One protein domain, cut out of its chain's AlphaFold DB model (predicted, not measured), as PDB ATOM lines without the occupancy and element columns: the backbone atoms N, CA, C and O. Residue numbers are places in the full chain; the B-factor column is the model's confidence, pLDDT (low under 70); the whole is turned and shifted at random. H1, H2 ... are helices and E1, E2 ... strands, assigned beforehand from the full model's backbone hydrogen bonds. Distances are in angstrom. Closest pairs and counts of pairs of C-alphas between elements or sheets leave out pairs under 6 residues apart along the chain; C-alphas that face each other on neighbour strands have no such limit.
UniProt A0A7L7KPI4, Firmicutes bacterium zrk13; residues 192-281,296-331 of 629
ATOM      1  N   GLN A 192     359.348 339.880 387.941       87.19
ATOM      2  CA  GLN A 192     359.269 338.467 387.557       87.19
ATOM      3  C   GLN A 192     359.380 338.273 386.040       87.19
ATOM      4  O   GLN A 192     359.973 337.294 385.596       87.19
ATOM      5  N   VAL A 193     358.834 339.205 385.251       85.00
ATOM      6  CA  VAL A 193     359.016 339.252 383.792       85.00
ATOM      7  C   VAL A 193     360.492 339.441 383.451       85.00
ATOM      8  O   VAL A 193     361.024 338.671 382.657       85.00
ATOM      9  N   LYS A 194     361.165 340.408 384.090       88.38
ATOM     10  CA  LYS A 194     362.604 340.639 383.917       88.38
ATOM     11  C   LYS A 194     363.404 339.377 384.238       88.38
ATOM     12  O   LYS A 194     364.138 338.899 383.386       88.38
ATOM     13  N   MET A 195     363.187 338.768 385.405       90.62
ATOM     14  CA  MET A 195     363.898 337.545 385.793       90.62
ATOM     15  C   MET A 195     363.686 336.400 384.801       90.62
ATOM     16  O   MET A 195     364.643 335.724 384.446       90.62
ATOM     17  N   LYS A 196     362.464 336.215 384.284       87.12
ATOM     18  CA  LYS A 196     362.195 335.201 383.252       87.12
ATOM     19  C   LYS A 196     362.963 335.452 381.954       87.12
ATOM     20  O   LYS A 196     363.416 334.493 381.337       87.12
ATOM     21  N   LYS A 197     363.133 336.717 381.556       87.31
ATOM     22  CA  LYS A 197     363.956 337.093 380.396       87.31
ATOM     23  C   LYS A 197     365.427 336.738 380.605       87.31
ATOM     24  O   LYS A 197     366.044 336.174 379.710       87.31
ATOM     25  N   LEU A 198     365.967 337.022 381.786       92.50
ATOM     26  CA  LEU A 198     367.360 336.707 382.114       92.50
ATOM     27  C   LEU A 198     367.601 335.195 382.220       92.50
ATOM     28  O   LEU A 198     368.618 334.708 381.743       92.50
ATOM     29  N   GLU A 199     366.656 334.441 382.795       91.38
ATOM     30  CA  GLU A 199     366.707 332.970 382.831       91.38
ATOM     31  C   GLU A 199     366.704 332.371 381.417       91.38
ATOM     32  O   GLU A 199     367.458 331.441 381.131       91.38
ATOM     33  N   ALA A 200     365.875 332.913 380.517       86.06
ATOM     34  CA  ALA A 200     365.848 332.496 379.118       86.06
ATOM     35  C   ALA A 200     367.178 332.802 378.414       86.06
ATOM     36  O   ALA A 200     367.717 331.926 377.741       86.06
ATOM     37  N   LEU A 201     367.736 333.998 378.637       89.31
ATOM     38  CA  LEU A 201     369.038 334.405 378.105       89.31
ATOM     39  C   LEU A 201     370.179 333.493 378.588       89.31
ATOM     40  O   LEU A 201     371.056 333.134 377.812       89.31
ATOM     41  N   ALA A 202     370.157 333.095 379.861       92.00
ATOM     42  CA  ALA A 202     371.155 332.202 380.446       92.00
ATOM     43  C   ALA A 202     370.960 330.719 380.075       92.00
ATOM     44  O   ALA A 202     371.818 329.891 380.377       92.00
ATOM     45  N   GLY A 203     369.812 330.355 379.492       89.06
ATOM     46  CA  GLY A 203     369.439 328.963 379.238       89.06
ATOM     47  C   GLY A 203     369.131 328.149 380.504       89.06
ATOM     48  O   GLY A 203     369.217 326.919 380.478       89.06
ATOM     49  N   GLY A 204     368.775 328.794 381.623       88.88
ATOM     50  CA  GLY A 204     368.539 328.113 382.897       88.88
ATOM     51  C   GLY A 204     368.183 329.035 384.065       88.88
ATOM     52  O   GLY A 204     368.086 330.250 383.926       88.88
ATOM     53  N   THR A 205     367.976 328.444 385.244       91.81
ATOM     54  CA  THR A 205     367.746 329.204 386.484       91.81
ATOM     55  C   THR A 205     368.998 329.991 386.861       91.81
ATOM     56  O   THR A 205     370.099 329.436 386.843       91.81
ATOM     57  N   ILE A 206     368.814 331.246 387.269       95.25
ATOM     58  CA  ILE A 206     369.897 332.133 387.703       95.25
ATOM     59  C   ILE A 206     369.734 332.570 389.161       95.25
ATOM     60  O   ILE A 206     368.625 332.629 389.699       95.25
ATOM     61  N   THR A 207     370.846 332.927 389.794       95.69
ATOM     62  CA  THR A 207     370.902 333.542 391.125       95.69
ATOM     63  C   THR A 207     371.811 334.762 391.117       95.69
ATOM     64  O   THR A 207     372.720 334.844 390.301       95.69
ATOM     65  N   GLU A 208     371.561 335.719 392.011       95.31
ATOM     66  CA  GLU A 208     372.390 336.922 392.139       95.31
ATOM     67  C   GLU A 208     373.831 336.552 392.519       95.31
ATOM     68  O   GLU A 208     374.069 335.788 393.460       95.31
ATOM     69  N   TYR A 209     374.784 337.099 391.772       95.50
ATOM     70  CA  TYR A 209     376.208 336.893 391.973       95.50
ATOM     71  C   TYR A 209     376.754 337.897 392.987       95.50
ATOM     72  O   TYR A 209     376.357 339.059 393.010       95.50
ATOM     73  N   THR A 210     377.685 337.455 393.832       95.00
ATOM     74  CA  THR A 210     378.405 338.350 394.746       95.00
ATOM     75  C   THR A 210     379.784 338.649 394.160       95.00
ATOM     76  O   THR A 210     380.662 337.792 394.280       95.00
ATOM     77  N   PRO A 211     379.992 339.830 393.556       93.31
ATOM     78  CA  PRO A 211     381.255 340.153 392.915       93.31
ATOM     79  C   PRO A 211     382.382 340.393 393.910       93.31
ATOM     80  O   PRO A 211     382.175 340.873 395.030       93.31
ATOM     81  N   THR A 212     383.591 340.071 393.468       93.81
ATOM     82  CA  THR A 212     384.839 340.324 394.184       93.81
ATOM     83  C   THR A 212     385.388 341.718 393.890       93.81
ATOM     84  O   THR A 212     385.943 342.345 394.795       93.81
ATOM     85  N   ASN A 213     385.167 342.236 392.676       90.31
ATOM     86  CA  ASN A 213     385.582 343.571 392.259       90.31
ATOM     87  C   ASN A 213     384.394 344.546 392.129       90.31
ATOM     88  O   ASN A 213     383.295 344.142 391.740       90.31
ATOM     89  N   PRO A 214     384.581 345.848 392.423       89.94
ATOM     90  CA  PRO A 214     383.533 346.854 392.254       89.94
ATOM     91  C   PRO A 214     383.190 347.067 390.771       89.94
ATOM     92  O   PRO A 214     384.091 347.182 389.941       89.94
ATOM     93  N   PHE A 215     381.897 347.177 390.454       92.38
ATOM     94  CA  PHE A 215     381.409 347.262 389.069       92.38
ATOM     95  C   PHE A 215     380.664 348.559 388.718       92.38
ATOM     96  O   PHE A 215     380.401 348.799 387.543       92.38
ATOM     97  N   ASP A 216     380.349 349.420 389.695       87.12
ATOM     98  CA  ASP A 216     379.490 350.602 389.490       87.12
ATOM     99  C   ASP A 216     379.987 351.537 388.364       87.12
ATOM    100  O   ASP A 216     379.193 352.131 387.637       87.12
ATOM    101  N   SER A 217     381.307 351.657 388.181       86.50
ATOM    102  CA  SER A 217     381.918 352.497 387.136       86.50
ATOM    103  C   SER A 217     381.773 351.946 385.716       86.50
ATOM    104  O   SER A 217     382.065 352.662 384.762       86.50
ATOM    105  N   TYR A 218     381.343 350.693 385.567       91.06
ATOM    106  CA  TYR A 218     381.204 350.008 384.281       91.06
ATOM    107  C   TYR A 218     379.763 350.048 383.745       91.06
ATOM    108  O   TYR A 218     379.463 349.421 382.734       91.06
ATOM    109  N   GLY A 219     378.858 350.769 384.421       92.81
ATOM    110  CA  GLY A 219     377.441 350.843 384.048       92.81
ATOM    111  C   GLY A 219     376.662 349.551 384.317       92.81
ATOM    112  O   GLY A 219     375.510 349.439 383.914       92.81
ATOM    113  N   ILE A 220     377.274 348.579 384.999       97.75
ATOM    114  CA  ILE A 220     376.618 347.345 385.434       97.75
ATOM    115  C   ILE A 220     375.710 347.675 386.622       97.75
ATOM    116  O   ILE A 220     376.111 348.376 387.549       97.75
ATOM    117  N   THR A 221     374.483 347.164 386.606       96.88
ATOM    118  CA  THR A 221     373.492 347.372 387.670       96.88
ATOM    119  C   THR A 221     373.276 346.123 388.511       96.88
ATOM    120  O   THR A 221     372.933 346.226 389.689       96.88
ATOM    121  N   SER A 222     373.437 344.935 387.930       97.00
ATOM    122  CA  SER A 222     373.280 343.647 388.617       97.00
ATOM    123  C   SER A 222     374.025 342.546 387.867       97.00
ATOM    124  O   SER A 222     374.215 342.630 386.655       97.00
ATOM    125  N   ILE A 223     374.438 341.504 388.589       97.94
ATOM    126  CA  ILE A 223     375.147 340.349 388.031       97.94
ATOM    127  C   ILE A 223     374.464 339.085 388.539       97.94
ATOM    128  O   ILE A 223     374.158 338.972 389.728       97.94
ATOM    129  N   TYR A 224     374.245 338.125 387.650       97.56
ATOM    130  CA  TYR A 224     373.648 336.834 387.967       97.56
ATOM    131  C   TYR A 224     374.491 335.699 387.400       97.56
ATOM    132  O   TYR A 224     375.161 335.874 386.388       97.56
ATOM    133  N   THR A 225     374.418 334.521 388.010       96.88
ATOM    134  CA  THR A 225     375.029 333.301 387.476       96.88
ATOM    135  C   THR A 225     374.061 332.130 387.496       96.88
ATOM    136  O   THR A 225     373.111 332.096 388.283       96.88
ATOM    137  N   THR A 226     374.291 331.156 386.619       95.62
ATOM    138  CA  THR A 226     373.625 329.846 386.672       95.62
ATOM    139  C   THR A 226     374.241 328.942 387.740       95.62
ATOM    140  O   THR A 226     375.370 329.160 388.173       95.62
ATOM    141  N   ASP A 227     373.556 327.850 388.091       85.88
ATOM    142  CA  ASP A 227     374.098 326.813 388.978       85.88
ATOM    143  C   ASP A 227     375.498 326.337 388.530       85.88
ATOM    144  O   ASP A 227     375.672 325.788 387.441       85.88
ATOM    145  N   GLY A 228     376.497 326.511 389.401       81.38
ATOM    146  CA  GLY A 228     377.893 326.156 389.116       81.38
ATOM    147  C   GLY A 228     378.678 327.215 388.337       81.38
ATOM    148  O   GLY A 228     379.763 326.898 387.859       81.38
ATOM    149  N   ASP A 229     378.133 328.429 388.216       86.94
ATOM    150  CA  ASP A 229     378.750 329.611 387.608       86.94
ATOM    151  C   ASP A 229     379.189 329.412 386.149       86.94
ATOM    152  O   ASP A 229     380.113 330.071 385.691       86.94
ATOM    153  N   ALA A 230     378.535 328.507 385.409       91.75
ATOM    154  CA  ALA A 230     378.850 328.218 384.005       91.75
ATOM    155  C   ALA A 230     378.503 329.376 383.051       91.75
ATOM    156  O   ALA A 230     379.192 329.589 382.059       91.75
ATOM    157  N   VAL A 231     377.442 330.124 383.360       96.69
ATOM    158  CA  VAL A 231     377.027 331.325 382.632       96.69
ATOM    159  C   VAL A 231     376.916 332.477 383.615       96.69
ATOM    160  O   VAL A 231     376.355 332.311 384.703       96.69
ATOM    161  N   VAL A 232     377.408 333.644 383.209       97.62
ATOM    162  CA  VAL A 232     377.206 334.917 383.903       97.62
ATOM    163  C   VAL A 232     376.345 335.839 383.048       97.62
ATOM    164  O   VAL A 232     376.539 335.936 381.840       97.62
ATOM    165  N   VAL A 233     375.386 336.516 383.675       98.06
ATOM    166  CA  VAL A 233     374.508 337.506 383.049       98.06
ATOM    167  C   VAL A 233     374.724 338.852 383.719       98.06
ATOM    168  O   VAL A 233     374.544 338.980 384.931       98.06
ATOM    169  N   TYR A 234     375.065 339.857 382.925       98.25
ATOM    170  CA  TYR A 234     375.178 341.241 383.369       98.25
ATOM    171  C   TYR A 234     373.918 341.997 382.987       98.25
ATOM    172  O   TYR A 234     373.551 341.995 381.817       98.25
ATOM    173  N   GLU A 235     373.287 342.670 383.944       97.69
ATOM    174  CA  GLU A 235     372.401 343.797 383.653       97.69
ATOM    175  C   GLU A 235     373.237 345.074 383.628       97.69
ATOM    176  O   GLU A 235     374.040 345.307 384.535       97.69
ATOM    177  N   ALA A 236     373.037 345.915 382.618       97.75
ATOM    178  CA  ALA A 236     373.727 347.189 382.500       97.75
ATOM    179  C   ALA A 236     372.791 348.293 382.009       97.75
ATOM    180  O   ALA A 236     371.822 348.041 381.281       97.75
ATOM    181  N   SER A 237     373.099 349.527 382.404       96.62
ATOM    182  CA  SER A 237     372.410 350.726 381.950       96.62
ATOM    183  C   SER A 237     373.366 351.750 381.349       96.62
ATOM    184  O   SER A 237     374.550 351.828 381.679       96.62
ATOM    185  N   PHE A 238     372.846 352.532 380.407       94.94
ATOM    186  CA  PHE A 238     373.584 353.618 379.779       94.94
ATOM    187  C   PHE A 238     372.640 354.721 379.303       94.94
ATOM    188  O   PHE A 238     371.481 354.484 378.954       94.94
ATOM    189  N   VAL A 239     373.155 355.946 379.245       93.12
ATOM    190  CA  VAL A 239     372.410 357.106 378.750       93.12
ATOM    191  C   VAL A 239     372.584 357.206 377.236       93.12
ATOM    192  O   VAL A 239     373.703 357.333 376.741       93.12
ATOM    193  N   GLY A 240     371.474 357.126 376.501       88.06
ATOM    194  CA  GLY A 240     371.446 357.229 375.042       88.06
ATOM    195  C   GLY A 240     371.283 358.665 374.544       88.06
ATOM    196  O   GLY A 240     371.910 359.605 375.029       88.06
ATOM    197  N   PHE A 241     370.427 358.846 373.537       87.94
ATOM    198  CA  PHE A 241     370.087 360.178 373.031       87.94
ATOM    199  C   PHE A 241     369.257 360.976 374.046       87.94
ATOM    200  O   PHE A 241     369.424 362.192 374.173       87.94
ATOM    201  N   ASN A 242     368.349 360.302 374.754       87.06
ATOM    202  CA  ASN A 242     367.599 360.893 375.847       87.06
ATOM    203  C   ASN A 242     368.474 360.966 377.106       87.06
ATOM    204  O   ASN A 242     368.757 359.958 377.735       87.06
ATOM    205  N   GLY A 243     368.893 362.175 377.481       86.19
ATOM    206  CA  GLY A 243     369.716 362.394 378.675       86.19
ATOM    207  C   GLY A 243     368.974 362.238 380.006       86.19
ATOM    208  O   GLY A 243     369.622 362.192 381.047       86.19
ATOM    209  N   ASP A 244     367.638 362.197 379.978       89.69
ATOM    210  CA  ASP A 244     366.791 362.165 381.175       89.69
ATOM    211  C   ASP A 244     366.287 360.750 381.520       89.69
ATOM    212  O   ASP A 244     365.650 360.572 382.560       89.69
ATOM    213  N   ASP A 245     366.523 359.760 380.652       91.69
ATOM    214  CA  ASP A 245     366.068 358.380 380.833       91.69
ATOM    215  C   ASP A 245     367.074 357.387 380.240       91.69
ATOM    216  O   ASP A 245     367.643 357.623 379.175       91.69
ATOM    217  N   GLU A 246     367.302 356.277 380.932       93.56
ATOM    218  CA  GLU A 246     368.358 355.325 380.584       93.56
ATOM    219  C   GLU A 246     367.846 354.196 379.686       93.56
ATOM    220  O   GLU A 246     366.679 353.803 379.704       93.56
ATOM    221  N   ASN A 247     368.757 353.637 378.899       93.75
ATOM    222  CA  ASN A 247     368.572 352.353 378.245       93.75
ATOM    223  C   ASN A 247     369.122 351.253 379.154       93.75
ATOM    224  O   ASN A 247     370.142 351.449 379.812       93.75
ATOM    225  N   GLN A 248     368.461 350.099 379.180       95.56
ATOM    226  CA  GLN A 248     368.819 348.954 380.012       95.56
ATOM    227  C   GLN A 248     368.820 347.681 379.177       95.56
ATOM    228  O   GLN A 248     367.884 347.412 378.415       95.56
ATOM    229  N   TYR A 249     369.847 346.865 379.357       95.56
ATOM    230  CA  TYR A 249     370.002 345.601 378.653       95.56
ATOM    231  C   TYR A 249     370.622 344.545 379.557       95.56
ATOM    232  O   TYR A 249     371.123 344.852 380.640       95.56
ATOM    233  N   ALA A 250     370.583 343.302 379.087       96.75
ATOM    234  CA  ALA A 250     371.373 342.230 379.643       96.75
ATOM    235  C   ALA A 250     372.179 341.504 378.566       96.75
ATOM    236  O   ALA A 250     371.732 341.370 377.426       96.75
ATOM    237  N   ILE A 251     373.367 341.046 378.945       97.19
ATOM    238  CA  ILE A 251     374.281 340.270 378.105       97.19
ATOM    239  C   ILE A 251     374.805 339.079 378.906       97.19
ATOM    240  O   ILE A 251     375.106 339.213 380.095       97.19
ATOM    241  N   ALA A 252     374.876 337.912 378.268       97.25
ATOM    242  CA  ALA A 252     375.332 336.677 378.892       97.25
ATOM    243  C   ALA A 252     376.668 336.213 378.309       97.25
ATOM    244  O   ALA A 252     376.865 336.285 377.097       97.25
ATOM    245  N   TYR A 253     377.545 335.694 379.167       97.50
ATOM    246  CA  TYR A 253     378.834 335.104 378.803       97.50
ATOM    247  C   TYR A 253     378.951 333.682 379.354       97.50
ATOM    248  O   TYR A 253     378.540 333.417 380.487       97.50
ATOM    249  N   ASP A 254     379.553 332.784 378.578       96.50
ATOM    250  CA  ASP A 254     380.056 331.503 379.079       96.50
ATOM    251  C   ASP A 254     381.346 331.759 379.867       96.50
ATOM    252  O   ASP A 254     382.276 332.361 379.345       96.50
ATOM    253  N   THR A 255     381.432 331.322 381.121       93.00
ATOM    254  CA  THR A 255     382.598 331.613 381.983       93.00
ATOM    255  C   THR A 255     383.806 330.713 381.716       93.00
ATOM    256  O   THR A 255     384.867 330.897 382.309       93.00
ATOM    257  N   THR A 256     383.658 329.695 380.864       92.56
ATOM    258  CA  THR A 256     384.748 328.801 380.455       92.56
ATOM    259  C   THR A 256     385.365 329.245 379.136       92.56
ATOM    260  O   THR A 256     386.586 329.171 378.988       92.56
ATOM    261  N   THR A 257     384.541 329.649 378.163       95.12
ATOM    262  CA  THR A 257     385.021 330.122 376.853       95.12
ATOM    263  C   THR A 257     385.143 331.641 376.762       95.12
ATOM    264  O   THR A 257     385.843 332.116 375.873       95.12
ATOM    265  N   ASN A 258     384.520 332.391 377.677       94.88
ATOM    266  CA  ASN A 258     384.390 333.855 377.663       94.88
ATOM    267  C   ASN A 258     383.691 334.381 376.400       94.88
ATOM    268  O   ASN A 258     383.887 335.527 375.995       94.88
ATOM    269  N   GLU A 259     382.878 333.537 375.762       96.31
ATOM    270  CA  GLU A 259     382.088 333.886 374.585       96.31
ATOM    271  C   GLU A 259     380.738 334.474 375.004       96.31
ATOM    272  O   GLU A 259     380.093 333.991 375.938       96.31
ATOM    273  N   VAL A 260     380.283 335.493 374.275       96.56
ATOM    274  CA  VAL A 260     378.927 336.029 374.408       96.56
ATOM    275  C   VAL A 260     377.922 334.967 373.957       96.56
ATOM    276  O   VAL A 260     377.968 334.488 372.825       96.56
ATOM    277  N   LEU A 261     376.990 334.622 374.839       93.94
ATOM    278  CA  LEU A 261     375.916 333.661 374.576       93.94
ATOM    279  C   LEU A 261     374.647 334.317 374.041       93.94
ATOM    280  O   LEU A 261     373.836 333.654 373.400       93.94
ATOM    281  N   GLY A 262     374.466 335.603 374.328       90.81
ATOM    282  CA  GLY A 262     373.353 336.363 373.796       90.81
ATOM    283  C   GLY A 262     373.180 337.715 374.461       90.81
ATOM    284  O   GLY A 262     373.857 338.069 375.433       90.81
ATOM    285  N   TYR A 263     372.194 338.443 373.954       92.12
ATOM    286  CA  TYR A 263     371.837 339.781 374.390       92.12
ATOM    287  C   TYR A 263     370.316 339.959 374.420       92.12
ATOM    288  O   TYR A 263     369.601 339.440 373.563       92.12
ATOM    289  N   ILE A 264     369.816 340.760 375.362       89.69
ATOM    290  CA  ILE A 264     368.422 341.208 375.369       89.69
ATOM    291  C   ILE A 264     368.292 342.649 375.857       89.69
ATOM    292  O   ILE A 264     368.916 343.062 376.833       89.69
ATOM    293  N   THR A 265     367.414 343.426 375.227       91.06
ATOM    294  CA  THR A 265     367.010 344.732 375.761       91.06
ATOM    295  C   THR A 265     365.930 344.564 376.825       91.06
ATOM    296  O   THR A 265     364.892 343.938 376.603       91.06
ATOM    297  N   LEU A 266     366.155 345.169 377.989       90.62
ATOM    298  CA  LEU A 266     365.204 345.185 379.099       90.62
ATOM    299  C   LEU A 266     364.282 346.403 379.002       90.62
ATOM    300  O   LEU A 266     363.065 346.282 379.153       90.62
ATOM    301  N   TYR A 267     364.859 347.566 378.700       90.50
ATOM    302  CA  TYR A 267     364.151 348.833 378.586       90.50
ATOM    303  C   TYR A 267     364.913 349.811 377.685       90.50
ATOM    304  O   TYR A 267     366.141 349.807 377.654       90.50
ATOM    305  N   SER A 268     364.196 350.685 376.984       90.69
ATOM    306  CA  SER A 268     364.801 351.819 376.292       90.69
ATOM    307  C   SER A 268     364.037 353.102 376.596       90.69
ATOM    308  O   SER A 268     362.867 353.234 376.229       90.69
ATOM    309  N   GLY A 269     364.719 354.049 377.243       90.00
ATOM    310  CA  GLY A 269     364.230 355.407 377.494       90.00
ATOM    311  C   GLY A 269     364.357 356.350 376.290       90.00
ATOM    312  O   GLY A 269     363.973 357.520 376.366       90.00
ATOM    313  N   ASP A 270     364.899 355.872 375.168       89.50
ATOM    314  CA  ASP A 270     365.034 356.660 373.947       89.50
ATOM    315  C   ASP A 270     363.703 356.841 373.200       89.50
ATOM    316  O   ASP A 270     362.676 356.211 373.458       89.50
ATOM    317  N   THR A 271     363.700 357.740 372.217       85.12
ATOM    318  CA  THR A 271     362.511 357.992 371.401       85.12
ATOM    319  C   THR A 271     362.135 356.767 370.564       85.12
ATOM    320  O   THR A 271     362.980 356.243 369.833       85.12
ATOM    321  N   ALA A 272     360.849 356.399 370.595       79.94
ATOM    322  CA  ALA A 272     360.287 355.203 369.957       79.94
ATOM    323  C   ALA A 272     360.670 354.988 368.479       79.94
ATOM    324  O   ALA A 272     360.846 353.849 368.085       79.94
ATOM    325  N   GLU A 273     360.805 356.050 367.674       78.00
ATOM    326  CA  GLU A 273     361.098 355.970 366.224       78.00
ATOM    327  C   GLU A 273     362.605 356.006 365.884       78.00
ATOM    328  O   GLU A 273     362.976 356.105 364.716       78.00
ATOM    329  N   TYR A 274     363.484 356.024 366.892       82.69
ATOM    330  CA  TYR A 274     364.934 356.116 366.687       82.69
ATOM    331  C   TYR A 274     365.682 355.135 367.594       82.69
ATOM    332  O   TYR A 274     365.765 353.955 367.270       82.69
ATOM    333  N   GLY A 275     366.236 355.606 368.718       81.62
ATOM    334  CA  GLY A 275     367.075 354.789 369.599       81.62
ATOM    335  C   GLY A 275     366.350 353.553 370.124       81.62
ATOM    336  O   GLY A 275     366.878 352.453 370.004       81.62
ATOM    337  N   ALA A 276     365.107 353.707 370.585       86.25
ATOM    338  CA  ALA A 276     364.335 352.583 371.107       86.25
ATOM    339  C   ALA A 276     363.992 351.548 370.028       86.25
ATOM    340  O   ALA A 276     364.124 350.357 370.281       86.25
ATOM    341  N   GLU A 277     363.629 351.970 368.810       85.50
ATOM    342  CA  GLU A 277     363.403 351.035 367.695       85.50
ATOM    343  C   GLU A 277     364.636 350.162 367.444       85.50
ATOM    344  O   GLU A 277     364.498 348.966 367.218       85.50
ATOM    345  N   LYS A 278     365.838 350.750 367.512       87.12
ATOM    346  CA  LYS A 278     367.096 350.022 367.306       87.12
ATOM    347  C   LYS A 278     367.460 349.116 368.472       87.12
ATOM    348  O   LYS A 278     367.915 348.010 368.231       87.12
ATOM    349  N   MET A 279     367.206 349.538 369.707       87.50
ATOM    350  CA  MET A 279     367.385 348.678 370.880       87.50
ATOM    351  C   MET A 279     366.422 347.473 370.861       87.50
ATOM    352  O   MET A 279     366.759 346.374 371.271       87.50
ATOM    353  N   TYR A 280     365.208 347.615 370.340       85.25
ATOM    354  CA  TYR A 280     364.283 346.476 370.251       85.25
ATOM    355  C   TYR A 280     364.427 345.648 368.963       85.25
ATOM    356  O   TYR A 280     363.654 344.713 368.751       85.25
ATOM    357  N   ASP A 281     365.396 345.963 368.101       81.94
ATOM    358  CA  ASP A 281     365.664 345.203 366.882       81.94
ATOM    359  C   ASP A 281     366.601 344.023 367.178       81.94
ATOM    360  O   ASP A 281     367.822 344.122 367.077       81.94
ATOM    361  N   MET A 296     385.055 341.904 372.389       92.62
ATOM    362  CA  MET A 296     384.049 342.839 372.888       92.62
ATOM    363  C   MET A 296     384.638 344.140 373.458       92.62
ATOM    364  O   MET A 296     383.953 345.160 373.432       92.62
ATOM    365  N   THR A 297     385.910 344.170 373.881       86.88
ATOM    366  CA  THR A 297     386.582 345.419 374.314       86.88
ATOM    367  C   THR A 297     386.811 346.409 373.167       86.88
ATOM    368  O   THR A 297     387.014 347.598 373.402       86.88
ATOM    369  N   GLY A 298     386.753 345.938 371.918       82.12
ATOM    370  CA  GLY A 298     386.872 346.749 370.707       82.12
ATOM    371  C   GLY A 298     385.678 346.614 369.765       82.12
ATOM    372  O   GLY A 298     385.828 346.893 368.574       82.12
ATOM    373  N   VAL A 299     384.526 346.154 370.269       87.38
ATOM    374  CA  VAL A 299     383.328 345.950 369.446       87.38
ATOM    375  C   VAL A 299     382.876 347.264 368.825       87.38
ATOM    376  O   VAL A 299     382.934 348.308 369.470       87.38
ATOM    377  N   SER A 300     382.396 347.195 367.586       84.19
ATOM    378  CA  SER A 300     381.725 348.303 366.911       84.19
ATOM    379  C   SER A 300     380.306 347.897 366.549       84.19
ATOM    380  O   SER A 300     380.122 346.870 365.893       84.19
ATOM    381  N   VAL A 301     379.314 348.705 366.916       80.38
ATOM    382  CA  VAL A 301     377.907 348.400 366.613       80.38
ATOM    383  C   VAL A 301     377.539 348.994 365.250       80.38
ATOM    384  O   VAL A 301     377.088 350.137 365.134       80.38
ATOM    385  N   ASP A 302     377.735 348.218 364.183       68.56
ATOM    386  CA  ASP A 302     377.389 348.629 362.819       68.56
ATOM    387  C   ASP A 302     375.912 348.357 362.565       68.56
ATOM    388  O   ASP A 302     375.583 347.232 362.212       68.56
ATOM    389  N   THR A 303     375.016 349.330 362.827       65.88
ATOM    390  CA  THR A 303     373.594 349.334 362.361       65.88
ATOM    391  C   THR A 303     372.663 350.387 362.989       65.88
ATOM    392  O   THR A 303     371.505 350.495 362.577       65.88
ATOM    393  N   PHE A 304     373.124 351.253 363.899       78.00
ATOM    394  CA  PHE A 304     372.295 352.314 364.515       78.00
ATOM    395  C   PHE A 304     372.075 353.541 363.600       78.00
ATOM    396  O   PHE A 304     372.158 354.706 364.005       78.00
ATOM    397  N   GLY A 305     371.783 353.297 362.320       71.12
ATOM    398  CA  GLY A 305     371.496 354.328 361.327       71.12
ATOM    399  C   GLY A 305     370.303 355.193 361.746       71.12
ATOM    400  O   GLY A 305     369.191 354.695 361.884       71.12
ATOM    401  N   GLY A 306     370.540 356.493 361.945       74.62
ATOM    402  CA  GLY A 306     369.535 357.442 362.446       74.62
ATOM    403  C   GLY A 306     369.509 357.618 363.972       74.62
ATOM    404  O   GLY A 306     368.871 358.556 364.438       74.62
ATOM    405  N   ALA A 307     370.245 356.799 364.733       85.62
ATOM    406  CA  ALA A 307     370.343 356.844 366.197       85.62
ATOM    407  C   ALA A 307     371.808 356.747 366.679       85.62
ATOM    408  O   ALA A 307     372.136 356.002 367.600       85.62
ATOM    409  N   SER A 308     372.714 357.500 366.045       86.31
ATOM    410  CA  SER A 308     374.166 357.363 366.248       86.31
ATOM    411  C   SER A 308     374.641 357.651 367.675       86.31
ATOM    412  O   SER A 308     375.624 357.066 368.105       86.31
ATOM    413  N   VAL A 309     373.964 358.542 368.410       86.75
ATOM    414  CA  VAL A 309     374.313 358.842 369.813       86.75
ATOM    415  C   VAL A 309     374.058 357.621 370.693       86.75
ATOM    416  O   VAL A 309     374.956 357.198 371.411       86.75
ATOM    417  N   THR A 310     372.872 357.020 370.575       90.56
ATOM    418  CA  THR A 310     372.524 355.777 371.271       90.56
ATOM    419  C   THR A 310     373.475 354.647 370.895       90.56
ATOM    420  O   THR A 310     373.956 353.960 371.782       90.56
ATOM    421  N   GLY A 311     373.793 354.491 369.604       89.56
ATOM    422  CA  GLY A 311     374.710 353.448 369.137       89.56
ATOM    423  C   GLY A 311     376.112 353.564 369.739       89.56
ATOM    424  O   GLY A 311     376.635 352.576 370.237       89.56
ATOM    425  N   LEU A 312     376.692 354.771 369.766       87.94
ATOM    426  CA  LEU A 312     378.008 355.002 370.378       87.94
ATOM    427  C   LEU A 312     377.988 354.785 371.896       87.94
ATOM    428  O   LEU A 312     378.910 354.190 372.442       87.94
ATOM    429  N   ALA A 313     376.942 355.255 372.581       90.81
ATOM    430  CA  ALA A 313     376.808 355.056 374.022       90.81
ATOM    431  C   ALA A 313     376.632 353.571 374.379       90.81
ATOM    432  O   ALA A 313     377.201 353.092 375.358       90.81
ATOM    433  N   PHE A 314     375.884 352.839 373.554       92.62
ATOM    434  CA  PHE A 314     375.709 351.401 373.692       92.62
ATOM    435  C   PHE A 314     377.020 350.646 373.451       92.62
ATOM    436  O   PHE A 314     377.390 349.805 374.262       92.62
ATOM    437  N   GLU A 315     377.761 351.001 372.397       92.25
ATOM    438  CA  GLU A 315     379.092 350.459 372.109       92.25
ATOM    439  C   GLU A 315     380.040 350.635 373.302       92.25
ATOM    440  O   GLU A 315     380.634 349.666 373.768       92.25
ATOM    441  N   SER A 316     380.117 351.845 373.865       90.88
ATOM    442  CA  SER A 316     380.925 352.101 375.063       90.88
ATOM    443  C   SER A 316     380.465 351.271 376.266       90.88
ATOM    444  O   SER A 316     381.297 350.774 377.019       90.88
ATOM    445  N   SER A 317     379.154 351.093 376.452       95.56
ATOM    446  CA  SER A 317     378.626 350.265 377.540       95.56
ATOM    447  C   SER A 317     379.013 348.790 377.379       95.56
ATOM    448  O   SER A 317     379.474 348.189 378.344       95.56
ATOM    449  N   LEU A 318     378.904 348.226 376.171       95.31
ATOM    450  CA  LEU A 318     379.333 346.852 375.882       95.31
ATOM    451  C   LEU A 318     380.824 346.648 376.172       95.31
ATOM    452  O   LEU A 318     381.201 345.660 376.801       95.31
ATOM    453  N   GLN A 319     381.661 347.602 375.753       93.88
ATOM    454  CA  GLN A 319     383.103 347.564 376.000       93.88
ATOM    455  C   GLN A 319     383.407 347.572 377.504       93.88
ATOM    456  O   GLN A 319     384.205 346.765 377.971       93.88
ATOM    457  N   LEU A 320     382.731 348.423 378.286       93.06
ATOM    458  CA  LEU A 320     382.891 348.466 379.742       93.06
ATOM    459  C   LEU A 320     382.480 347.149 380.417       93.06
ATOM    460  O   LEU A 320     383.213 346.652 381.271       93.06
ATOM    461  N   VAL A 321     381.352 346.553 380.023       96.56
ATOM    462  CA  VAL A 321     380.929 345.248 380.563       96.56
ATOM    463  C   VAL A 321     381.964 344.166 380.245       96.56
ATOM    464  O   VAL A 321     382.320 343.390 381.131       96.56
ATOM    465  N   ALA A 322     382.507 344.151 379.026       94.94
ATOM    466  CA  ALA A 322     383.549 343.207 378.628       94.94
ATOM    467  C   ALA A 322     384.851 343.386 379.432       94.94
ATOM    468  O   ALA A 322     385.442 342.399 379.872       94.94
ATOM    469  N   LEU A 323     385.276 344.629 379.684       91.50
ATOM    470  CA  LEU A 323     386.434 344.927 380.537       91.50
ATOM    471  C   LEU A 323     386.234 344.422 381.966       91.50
ATOM    472  O   LEU A 323     387.137 343.819 382.545       91.50
ATOM    473  N   TYR A 324     385.046 344.637 382.529       94.81
ATOM    474  CA  TYR A 324     384.734 344.134 383.860       94.81
ATOM    475  C   TYR A 324     384.672 342.602 383.897       94.81
ATOM    476  O   TYR A 324     385.191 342.001 384.835       94.81
ATOM    477  N   HIS A 325     384.087 341.958 382.882       95.50
ATOM    478  CA  HIS A 325     384.053 340.498 382.777       95.50
ATOM    479  C   HIS A 325     385.461 339.900 382.809       95.50
ATOM    480  O   HIS A 325     385.729 339.006 383.613       95.50
ATOM    481  N   ARG A 326     386.377 340.461 382.012       93.25
ATOM    482  CA  ARG A 326     387.790 340.064 382.004       93.25
ATOM    483  C   ARG A 326     388.434 340.224 383.376       93.25
ATOM    484  O   ARG A 326     389.126 339.324 383.844       93.25
ATOM    485  N   TRP A 327     388.166 341.326 384.069       92.00
ATOM    486  CA  TRP A 327     388.709 341.528 385.409       92.00
ATOM    487  C   TRP A 327     388.161 340.505 386.419       92.00
ATOM    488  O   TRP A 327     388.934 339.895 387.157       92.00
ATOM    489  N   GLU A 328     386.847 340.296 386.442       94.25
ATOM    490  CA  GLU A 328     386.180 339.472 387.454       94.25
ATOM    491  C   GLU A 328     386.376 337.965 387.232       94.25
ATOM    492  O   GLU A 328     386.637 337.238 388.191       94.25
ATOM    493  N   PHE A 329     386.264 337.489 385.989       92.62
ATOM    494  CA  PHE A 329     386.251 336.055 385.672       92.62
ATOM    495  C   PHE A 329     387.554 335.557 385.037       92.62
ATOM    496  O   PHE A 329     387.899 334.387 385.212       92.62
ATOM    497  N   GLU A 330     388.315 336.428 384.369       91.31
ATOM    498  CA  GLU A 330     389.597 336.067 383.737       91.31
ATOM    499  C   GLU A 330     390.804 336.515 384.577       91.31
ATOM    500  O   GLU A 330     391.903 335.987 384.421       91.31
ATOM    501  N   GLY A 331     390.598 337.443 385.520       85.31
ATOM    502  CA  GLY A 331     391.656 338.037 386.338       85.31
ATOM    503  C   GLY A 331     392.471 339.111 385.613       85.31
ATOM    504  O   GLY A 331     393.509 339.532 386.122       85.31
TER     505      GLY A 331
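AT A GLANCE: This is residues 192 to 281 and 296 to 331 of the 629 residues of a protein of Firmicutes bacterium zrk13 (UniProt A0A7L7KPI4). A twisted sheet of five strands stands between two helices, the long H3 over one face and the shorter H1 over the other, in three layers, helices on both faces of a sheet. Small H2 packs on edge strand E5. Look through 126 printed residues for H1, E1 to E5, H2 and H3 in that order, a mixed class of helices and strands; the strands form a meander, each the antiparallel neighbour of the one before, in the order E1 E2 E3 E4 E5. The whole is compact, with a radius of gyration of the C-alphas of 14.1 A and spans of 41 by 31 by 24 A.

HOW THE PARTS SIT: Start at H1, residues 192 to 202, which is on the sheet; its closest C-alphas to E5, residues 260 to 268, are Leu 201 and Gly 262, 6.4 A. E1, residues 206 to 208, and E2, residues 220 to 226, form a hairpin, N 207 and O 225 within hydrogen-bond range at 2.8 A. Hairpins follow to E3, residues 231 to 239 (N 224 and O 233, 2.9 A), E4, residues 246 to 254 (N 234 and O 251, 2.9 A), and E5 (N 250 and O 264, 2.8 A). H2, residues 275 to 279, lies over E5 at a height over the sheet of 8.3 A. H3, residues 308 to 330, is on the opposite face from H1; C-alphas 238 of E3 and 317 are closest, 6.5 A. In H1, H2 and H3 every O i to N i+4 pair is within hydrogen-bond range.

IN THESE COORDINATES: Find C-alpha 192 at (359.269, 338.467, 387.557), where H1 begins. E3 and E4 measure 26.5 A and 26.6 A. H3 runs 31.6 A to C-alpha 330 at (389.597, 336.067, 383.737).

THE WHOLE: Residues 282 to 295 are cut out, leaving 19.5 A between C-alphas 281 and 296. The link from E1 to E2 is long. Residues 302 to 303 are under pLDDT 70.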